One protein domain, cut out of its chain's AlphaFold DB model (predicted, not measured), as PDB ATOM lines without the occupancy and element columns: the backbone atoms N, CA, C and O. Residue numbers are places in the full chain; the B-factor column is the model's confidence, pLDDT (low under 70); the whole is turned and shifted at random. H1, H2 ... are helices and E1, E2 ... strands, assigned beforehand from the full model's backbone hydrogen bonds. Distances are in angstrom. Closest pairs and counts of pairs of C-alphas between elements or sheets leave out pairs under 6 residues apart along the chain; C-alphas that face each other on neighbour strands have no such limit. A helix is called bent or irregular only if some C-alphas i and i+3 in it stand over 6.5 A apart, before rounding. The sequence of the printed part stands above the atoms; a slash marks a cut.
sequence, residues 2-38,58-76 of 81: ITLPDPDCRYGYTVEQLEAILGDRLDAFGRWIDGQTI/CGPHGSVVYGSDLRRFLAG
ATOM      1  N   ILE A   2     -43.139 -30.512  59.989       75.12
ATOM      2  CA  ILE A   2     -42.010 -29.577  59.923       75.12
ATOM      3  C   ILE A   2     -42.474 -28.385  59.090       75.12
ATOM      4  O   ILE A   2     -42.845 -28.559  57.929       75.12
ATOM      5  N   THR A   3     -42.506 -27.206  59.700       87.69
ATOM      6  CA  THR A   3     -42.762 -25.953  58.989       87.69
ATOM      7  C   THR A   3     -41.453 -25.508  58.356       87.69
ATOM      8  O   THR A   3     -40.482 -25.265  59.065       87.69
ATOM      9  N   LEU A   4     -41.420 -25.456  57.027       93.75
ATOM     10  CA  LEU A   4     -40.275 -24.958  56.268       93.75
ATOM     11  C   LEU A   4     -40.495 -23.480  55.931       93.75
ATOM     12  O   LEU A   4     -41.651 -23.095  55.739       93.75
ATOM     13  N   PRO A   5     -39.426 -22.669  55.834       95.81
ATOM     14  CA  PRO A   5     -39.540 -21.323  55.288       95.81
ATOM     15  C   PRO A   5     -39.972 -21.380  53.819       95.81
ATOM     16  O   PRO A   5     -39.868 -22.427  53.164       95.81
ATOM     17  N   ASP A   6     -40.438 -20.250  53.297       96.19
ATOM     18  CA  ASP A   6     -40.642 -20.111  51.861       96.19
ATOM     19  C   ASP A   6     -39.289 -20.186  51.127       96.19
ATOM     20  O   ASP A   6     -38.265 -19.750  51.660       96.19
ATOM     21  N   PRO A   7     -39.246 -20.780  49.925       96.06
ATOM     22  CA  PRO A   7     -38.019 -20.846  49.147       96.06
ATOM     23  C   PRO A   7     -37.637 -19.458  48.610       96.06
ATOM     24  O   PRO A   7     -38.480 -18.737  48.076       96.06
ATOM     25  N   ASP A   8     -36.349 -19.123  48.675       95.25
ATOM     26  CA  ASP A   8     -35.807 -17.845  48.184       95.25
ATOM     27  C   ASP A   8     -35.789 -17.791  46.646       95.25
ATOM     28  O   ASP A   8     -35.688 -16.726  46.032       95.25
ATOM     29  N   CYS A   9     -35.919 -18.948  45.990       95.31
ATOM     30  CA  CYS A   9     -36.096 -19.058  44.553       95.31
ATOM     31  C   CYS A   9     -37.446 -19.699  44.222       95.31
ATOM     32  O   CYS A   9     -37.813 -20.751  44.743       95.31
ATOM     33  N   ARG A  10     -38.160 -19.136  43.240       93.06
ATOM     34  CA  ARG A  10     -39.427 -19.702  42.741       93.06
ATOM     35  C   ARG A  10     -39.315 -21.147  42.234       93.06
ATOM     36  O   ARG A  10     -40.336 -21.817  42.107       93.06
ATOM     37  N   TYR A  11     -38.106 -21.599  41.890       93.69
ATOM     38  CA  TYR A  11     -37.842 -22.955  41.408       93.69
ATOM     39  C   TYR A  11     -37.431 -23.926  42.528       93.69
ATOM     40  O   TYR A  11     -37.425 -25.131  42.294       93.69
ATOM     41  N   GLY A  12     -37.111 -23.449  43.739       96.19
ATOM     42  CA  GLY A  12     -36.698 -24.317  44.841       96.19
ATOM     43  C   GLY A  12     -35.903 -23.624  45.948       96.19
ATOM     44  O   GLY A  12     -35.645 -22.427  45.899       96.19
ATOM     45  N   TYR A  13     -35.501 -24.410  46.943       97.75
ATOM     46  CA  TYR A  13     -34.617 -23.977  48.024       97.75
ATOM     47  C   TYR A  13     -33.179 -23.853  47.520       97.75
ATOM     48  O   TYR A  13     -32.699 -24.752  46.822       97.75
ATOM     49  N   THR A  14     -32.498 -22.762  47.867       97.19
ATOM     50  CA  THR A  14     -31.080 -22.566  47.520       97.19
ATOM     51  C   THR A  14     -30.169 -23.415  48.405       97.19
ATOM     52  O   THR A  14     -30.609 -23.960  49.420       97.19
ATOM     53  N   VAL A  15     -28.890 -23.524  48.041       95.88
ATOM     54  CA  VAL A  15     -27.891 -24.232  48.857       95.88
ATOM     55  C   VAL A  15     -27.793 -23.619  50.256       95.88
ATOM     56  O   VAL A  15     -27.820 -24.352  51.239       95.88
ATOM     57  N   GLU A  16     -27.808 -22.293  50.360       96.69
ATOM     58  CA  GLU A  16     -27.756 -21.570  51.635       96.69
ATOM     59  C   GLU A  16     -28.994 -21.860  52.498       96.69
ATOM     60  O   GLU A  16     -28.887 -22.081  53.706       96.69
ATOM     61  N   GLN A  17     -30.183 -21.927  51.884       97.19
ATOM     62  CA  GLN A  17     -31.390 -22.333  52.605       97.19
ATOM     63  C   GLN A  17     -31.309 -23.791  53.071       97.19
ATOM     64  O   GLN A  17     -31.741 -24.102  54.179       97.19
ATOM     65  N   LEU A  18     -30.760 -24.695  52.256       97.88
ATOM     66  CA  LEU A  18     -30.580 -26.097  52.639       97.88
ATOM     67  C   LEU A  18     -29.584 -26.247  53.790       97.88
ATOM     68  O   LEU A  18     -29.866 -27.001  54.716       97.88
ATOM     69  N   GLU A  19     -28.474 -25.512  53.770       97.75
ATOM     70  CA  GLU A  19     -27.512 -25.446  54.875       97.75
ATOM     71  C   GLU A  19     -28.197 -25.001  56.173       97.75
ATOM     72  O   GLU A  19     -28.068 -25.667  57.201       97.75
ATOM     73  N   ALA A  20     -29.000 -23.935  56.114       97.62
ATOM     74  CA  ALA A  20     -29.728 -23.420  57.272       97.62
ATOM     75  C   ALA A  20     -30.819 -24.381  57.788       97.62
ATOM     76  O   ALA A  20     -31.026 -24.492  58.995       97.62
ATOM     77  N   ILE A  21     -31.527 -25.072  56.888       97.25
ATOM     78  CA  ILE A  21     -32.623 -25.992  57.240       97.25
ATOM     79  C   ILE A  21     -32.091 -27.330  57.763       97.25
ATOM     80  O   ILE A  21     -32.673 -27.908  58.683       97.25
ATOM     81  N   LEU A  22     -31.045 -27.867  57.134       97.00
ATOM     82  CA  LEU A  22     -30.586 -29.235  57.361       97.00
ATOM     83  C   LEU A  22     -29.424 -29.320  58.343       97.00
ATOM     84  O   LEU A  22     -29.309 -30.352  58.999       97.00
ATOM     85  N   GLY A  23     -28.584 -28.286  58.445       96.94
ATOM     86  CA  GLY A  23     -27.422 -28.272  59.329       96.94
ATOM     87  C   GLY A  23     -26.567 -29.535  59.187       96.94
ATOM     88  O   GLY A  23     -26.064 -29.855  58.112       96.94
ATOM     89  N   ASP A  24     -26.461 -30.300  60.271       97.38
ATOM     90  CA  ASP A  24     -25.714 -31.561  60.354       97.38
ATOM     91  C   ASP A  24     -26.225 -32.665  59.410       97.38
ATOM     92  O   ASP A  24     -25.502 -33.608  59.084       97.38
ATOM     93  N   ARG A  25     -27.466 -32.556  58.928       97.31
ATOM     94  CA  ARG A  25     -28.067 -33.510  57.988       97.31
ATOM     95  C   ARG A  25     -27.764 -33.209  56.523       97.31
ATOM     96  O   ARG A  25     -28.190 -33.997  55.675       97.31
ATOM     97  N   LEU A  26     -27.063 -32.119  56.207       97.50
ATOM     98  CA  LEU A  26     -26.804 -31.709  54.826       97.50
ATOM     99  C   LEU A  26     -26.053 -32.784  54.028       97.50
ATOM    100  O   LEU A  26     -26.482 -33.138  52.934       97.50
ATOM    101  N   ASP A  27     -25.018 -33.396  54.603       97.69
ATOM    102  CA  ASP A  27     -24.259 -34.470  53.942       97.69
ATOM    103  C   ASP A  27     -25.121 -35.708  53.655       97.69
ATOM    104  O   ASP A  27     -25.002 -36.364  52.617       97.69
ATOM    105  N   ALA A  28     -26.006 -36.059  54.592       97.44
ATOM    106  CA  ALA A  28     -26.942 -37.162  54.406       97.44
ATOM    107  C   ALA A  28     -27.958 -36.846  53.304       97.44
ATOM    108  O   ALA A  28     -28.308 -37.735  52.529       97.44
ATOM    109  N   PHE A  29     -28.400 -35.591  53.220       97.00
ATOM    110  CA  PHE A  29     -29.260 -35.132  52.142       97.00
ATOM    111  C   PHE A  29     -28.550 -35.157  50.791       97.00
ATOM    112  O   PHE A  29     -29.123 -35.671  49.840       97.00
ATOM    113  N   GLY A  30     -27.295 -34.702  50.720       95.56
ATOM    114  CA  GLY A  30     -26.476 -34.747  49.506       95.56
ATOM    115  C   GLY A  30     -26.382 -36.158  48.925       95.56
ATOM    116  O   GLY A  30     -26.661 -36.363  47.750       95.56
ATOM    117  N   ARG A  31     -26.105 -37.159  49.769       96.00
ATOM    118  CA  ARG A  31     -26.108 -38.575  49.352       96.00
ATOM    119  C   ARG A  31     -27.488 -39.097  48.960       96.00
ATOM    120  O   ARG A  31     -27.587 -39.993  48.137       96.00
ATOM    121  N   TRP A  32     -28.545 -38.590  49.588       96.00
ATOM    122  CA  TRP A  32     -29.918 -39.000  49.294       96.00
ATOM    123  C   TRP A  32     -30.438 -38.395  47.984       96.00
ATOM    124  O   TRP A  32     -31.242 -39.022  47.297       96.00
ATOM    125  N   ILE A  33     -30.019 -37.171  47.651       95.31
ATOM    126  CA  ILE A  33     -30.439 -36.470  46.434       95.31
ATOM    127  C   ILE A  33     -29.546 -36.766  45.229       95.31
ATOM    128  O   ILE A  33     -29.912 -36.414  44.110       95.31
ATOM    129  N   ASP A  34     -28.413 -37.433  45.439       93.75
ATOM    130  CA  ASP A  34     -27.556 -37.895  44.354       93.75
ATOM    131  C   ASP A  34     -28.352 -38.736  43.340       93.75
ATOM    132  O   ASP A  34     -29.219 -39.528  43.712       93.75
ATOM    133  N   GLY A  35     -28.115 -38.489  42.050       90.56
ATOM    134  CA  GLY A  35     -28.884 -39.074  40.943       90.56
ATOM    135  C   GLY A  35     -30.256 -38.437  40.659       90.56
ATOM    136  O   GLY A  35     -30.811 -38.654  39.582       90.56
ATOM    137  N   GLN A  36     -30.802 -37.599  41.549       91.31
ATOM    138  CA  GLN A  36     -32.095 -36.942  41.320       91.31
ATOM    139  C   GLN A  36     -31.969 -35.664  40.478       91.31
ATOM    140  O   GLN A  36     -30.949 -34.973  40.464       91.31
ATOM    141  N   THR A  37     -33.047 -35.319  39.771       93.50
ATOM    142  CA  THR A  37     -33.110 -34.084  38.978       93.50
ATOM    143  C   THR A  37     -33.264 -32.865  39.883       93.50
ATOM    144  O   THR A  37     -34.205 -32.793  40.668       93.50
ATOM    145  N   ILE A  38     -32.398 -31.869  39.702       93.50
ATOM    146  CA  ILE A  38     -32.479 -30.558  40.361       93.50
ATOM    147  C   ILE A  38     -32.690 -29.443  39.333       93.50
ATOM    148  O   ILE A  38     -32.494 -29.638  38.132       93.50
ATOM    149  N   CYS A  58     -34.804 -12.785  40.918       87.06
ATOM    150  CA  CYS A  58     -33.754 -13.278  41.798       87.06
ATOM    151  C   CYS A  58     -32.399 -13.291  41.074       87.06
ATOM    152  O   CYS A  58     -32.346 -13.333  39.843       87.06
ATOM    153  N   GLY A  59     -31.303 -13.225  41.835       91.00
ATOM    154  CA  GLY A  59     -29.951 -13.391  41.296       91.00
ATOM    155  C   GLY A  59     -29.653 -14.843  40.889       91.00
ATOM    156  O   GLY A  59     -30.491 -15.732  41.068       91.00
ATOM    157  N   PRO A  60     -28.462 -15.120  40.331       94.75
ATOM    158  CA  PRO A  60     -28.024 -16.493  40.112       94.75
ATOM    159  C   PRO A  60     -27.814 -17.186  41.466       94.75
ATOM    160  O   PRO A  60     -26.988 -16.747  42.259       94.75
ATOM    161  N   HIS A  61     -28.547 -18.275  41.710       95.69
ATOM    162  CA  HIS A  61     -28.386 -19.109  42.911       95.69
ATOM    163  C   HIS A  61     -27.640 -20.416  42.614       95.69
ATOM    164  O   HIS A  61     -27.256 -21.137  43.526       95.69
ATOM    165  N   GLY A  62     -27.461 -20.761  41.333       95.19
ATOM    166  CA  GLY A  62     -26.939 -22.067  40.950       95.19
ATOM    167  C   GLY A  62     -27.980 -23.158  41.192       95.19
ATOM    168  O   GLY A  62     -29.129 -23.022  40.771       95.19
ATOM    169  N   SER A  63     -27.573 -24.261  41.812       95.00
ATOM    170  CA  SER A  63     -28.455 -25.397  42.078       95.00
ATOM    171  C   SER A  63     -29.538 -25.031  43.092       95.00
ATOM    172  O   SER A  63     -29.245 -24.535  44.176       95.00
ATOM    173  N   VAL A  64     -30.792 -25.325  42.756       96.94
ATOM    174  CA  VAL A  64     -31.934 -25.192  43.667       96.94
ATOM    175  C   VAL A  64     -32.728 -26.493  43.713       96.94
ATOM    176  O   VAL A  64     -32.903 -27.186  42.706       96.94
ATOM    177  N   VAL A  65     -33.203 -26.833  44.907       97.38
ATOM    178  CA  VAL A  65     -33.847 -28.114  45.209       97.38
ATOM    179  C   VAL A  65     -35.351 -27.942  45.334       97.38
ATOM    180  O   VAL A  65     -35.837 -27.062  46.049       97.38
ATOM    181  N   TYR A  66     -36.112 -28.822  44.688       95.94
ATOM    182  CA  TYR A  66     -37.565 -28.785  44.775       95.94
ATOM    183  C   TYR A  66     -38.038 -29.021  46.210       95.94
ATOM    184  O   TYR A  66     -37.599 -29.939  46.904       95.94
ATOM    185  N   GLY A  67     -39.020 -28.231  46.651       95.25
ATOM    186  CA  GLY A  67     -39.582 -28.389  47.993       95.25
ATOM    187  C   GLY A  67     -40.212 -29.766  48.237       95.25
ATOM    188  O   GLY A  67     -40.296 -30.209  49.382       95.25
ATOM    189  N   SER A  68     -40.634 -30.474  47.184       93.88
ATOM    190  CA  SER A  68     -41.089 -31.865  47.277       93.88
ATOM    191  C   SER A  68     -39.993 -32.803  47.773       93.88
ATOM    192  O   SER A  68     -40.266 -33.628  48.644       93.88
ATOM    193  N   ASP A  69     -38.766 -32.661  47.278       95.69
ATOM    194  CA  ASP A  69     -37.664 -33.572  47.596       95.69
ATOM    195  C   ASP A  69     -37.148 -33.332  49.008       95.69
ATOM    196  O   ASP A  69     -37.018 -34.281  49.785       95.69
ATOM    197  N   LEU A  70     -37.012 -32.063  49.401       96.06
ATOM    198  CA  LEU A  70     -36.698 -31.696  50.781       96.06
ATOM    199  C   LEU A  70     -37.733 -32.273  51.763       96.06
ATOM    200  O   LEU A  70     -37.376 -32.910  52.755       96.06
ATOM    201  N   ARG A  71     -39.034 -32.134  51.468       95.12
ATOM    202  CA  ARG A  71     -40.100 -32.709  52.311       95.12
ATOM    203  C   ARG A  71     -40.057 -34.236  52.347       95.12
ATOM    204  O   ARG A  71     -40.313 -34.816  53.402       95.12
ATOM    205  N   ARG A  72     -39.745 -34.906  51.231       95.00
ATOM    206  CA  ARG A  72     -39.606 -36.372  51.180       95.00
ATOM    207  C   ARG A  72     -38.448 -36.853  52.047       95.00
ATOM    208  O   ARG A  72     -38.655 -37.767  52.847       95.00
ATOM    209  N   PHE A  73     -37.284 -36.216  51.933       95.94
ATOM    210  CA  PHE A  73     -36.122 -36.522  52.762       95.94
ATOM    211  C   PHE A  73     -36.421 -36.327  54.252       95.94
ATOM    212  O   PHE A  73     -36.156 -37.206  55.074       95.94
ATOM    213  N   LEU A  74     -37.035 -35.197  54.612       95.75
ATOM    214  CA  LEU A  74     -37.406 -34.899  55.996       95.75
ATOM    215  C   LEU A  74     -38.436 -35.884  56.563       95.75
ATOM    216  O   LEU A  74     -38.413 -36.172  57.757       95.75
ATOM    217  N   ALA A  75     -39.295 -36.445  55.709       94.88
ATOM    218  CA  ALA A  75     -40.231 -37.507  56.061       94.88
ATOM    219  C   ALA A  75     -39.598 -38.917  56.089       94.88
ATOM    220  O   ALA A  75     -40.325 -39.893  56.265       94.88
ATOM    221  N   GLY A  76     -38.281 -39.046  55.878       94.25
ATOM    222  CA  GLY A  76     -37.575 -40.331  55.859       94.25
ATOM    223  C   GLY A  76     -37.953 -41.231  54.679       94.25
ATOM    224  O   GLY A  76     -37.806 -42.450  54.759       94.25
TER     225      GLY A  76
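What this domain is: This is residues 2 to 38 and 58 to 76 of the 81 residues of an uncharacterized protein of Micromonospora craterilacus (UniProt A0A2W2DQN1). The longest helix, H1, is sharply kinked near residue 22 and folds back as a V, with the short strand E1 and the short helix H2 to one side of it. The unnamed stretch of residues 2 to 14 leads into H1. The printed part has 56 residues, with H1, E1 and H2 in that order, mostly helix; it is compact, with a radius of gyration of the C-alphas of 10.6 A, and spans 30 by 26 by 19 A.

Where its parts are: Find C-alpha 15 at (-27.891, -24.232, 48.857); H1 runs from there to residue 33, 12.7 A away. It kinks by 122 degrees and is irregular: C-alphas 21 and 24 are 9.4 A apart. E1, residues 62 to 65, is 10.1 A long. H2, residues 67 to 74, is 10.5 A long and ends at C-alpha 74 (-37.406, -34.899, 55.996).

How they stand to each other: Look at residues 29 to 33 of H1, which alone only just touch H2, with 3 pairs of C-alphas within 8 A; the closest are those of Phe 29 and Phe 73, 7.0 A apart. H1's rough line stands at a steep tilt of 67 degrees to H2, the same way. The closest C-alphas of H1 and E1 are those of Val 15 and Val 64, 6.6 A apart. E1 pairs with no named strand, but its residues 64 to 65 pair antiparallel with residues 13 to 14. E1 and H2 meet only through their tight link. In H2 every O i to N i+4 pair is within hydrogen-bond range, in H1 10 of 15.

The domain as a whole: The C-alphas farthest apart, those of Gly 59 and Gly 76, are 31.6 A apart. Residues 39 to 57, in the link from H1 to E1, are not printed; across this cut C-alphas 38 and 58 are 17.4 A apart. No printed residue is under 70 in pLDDT.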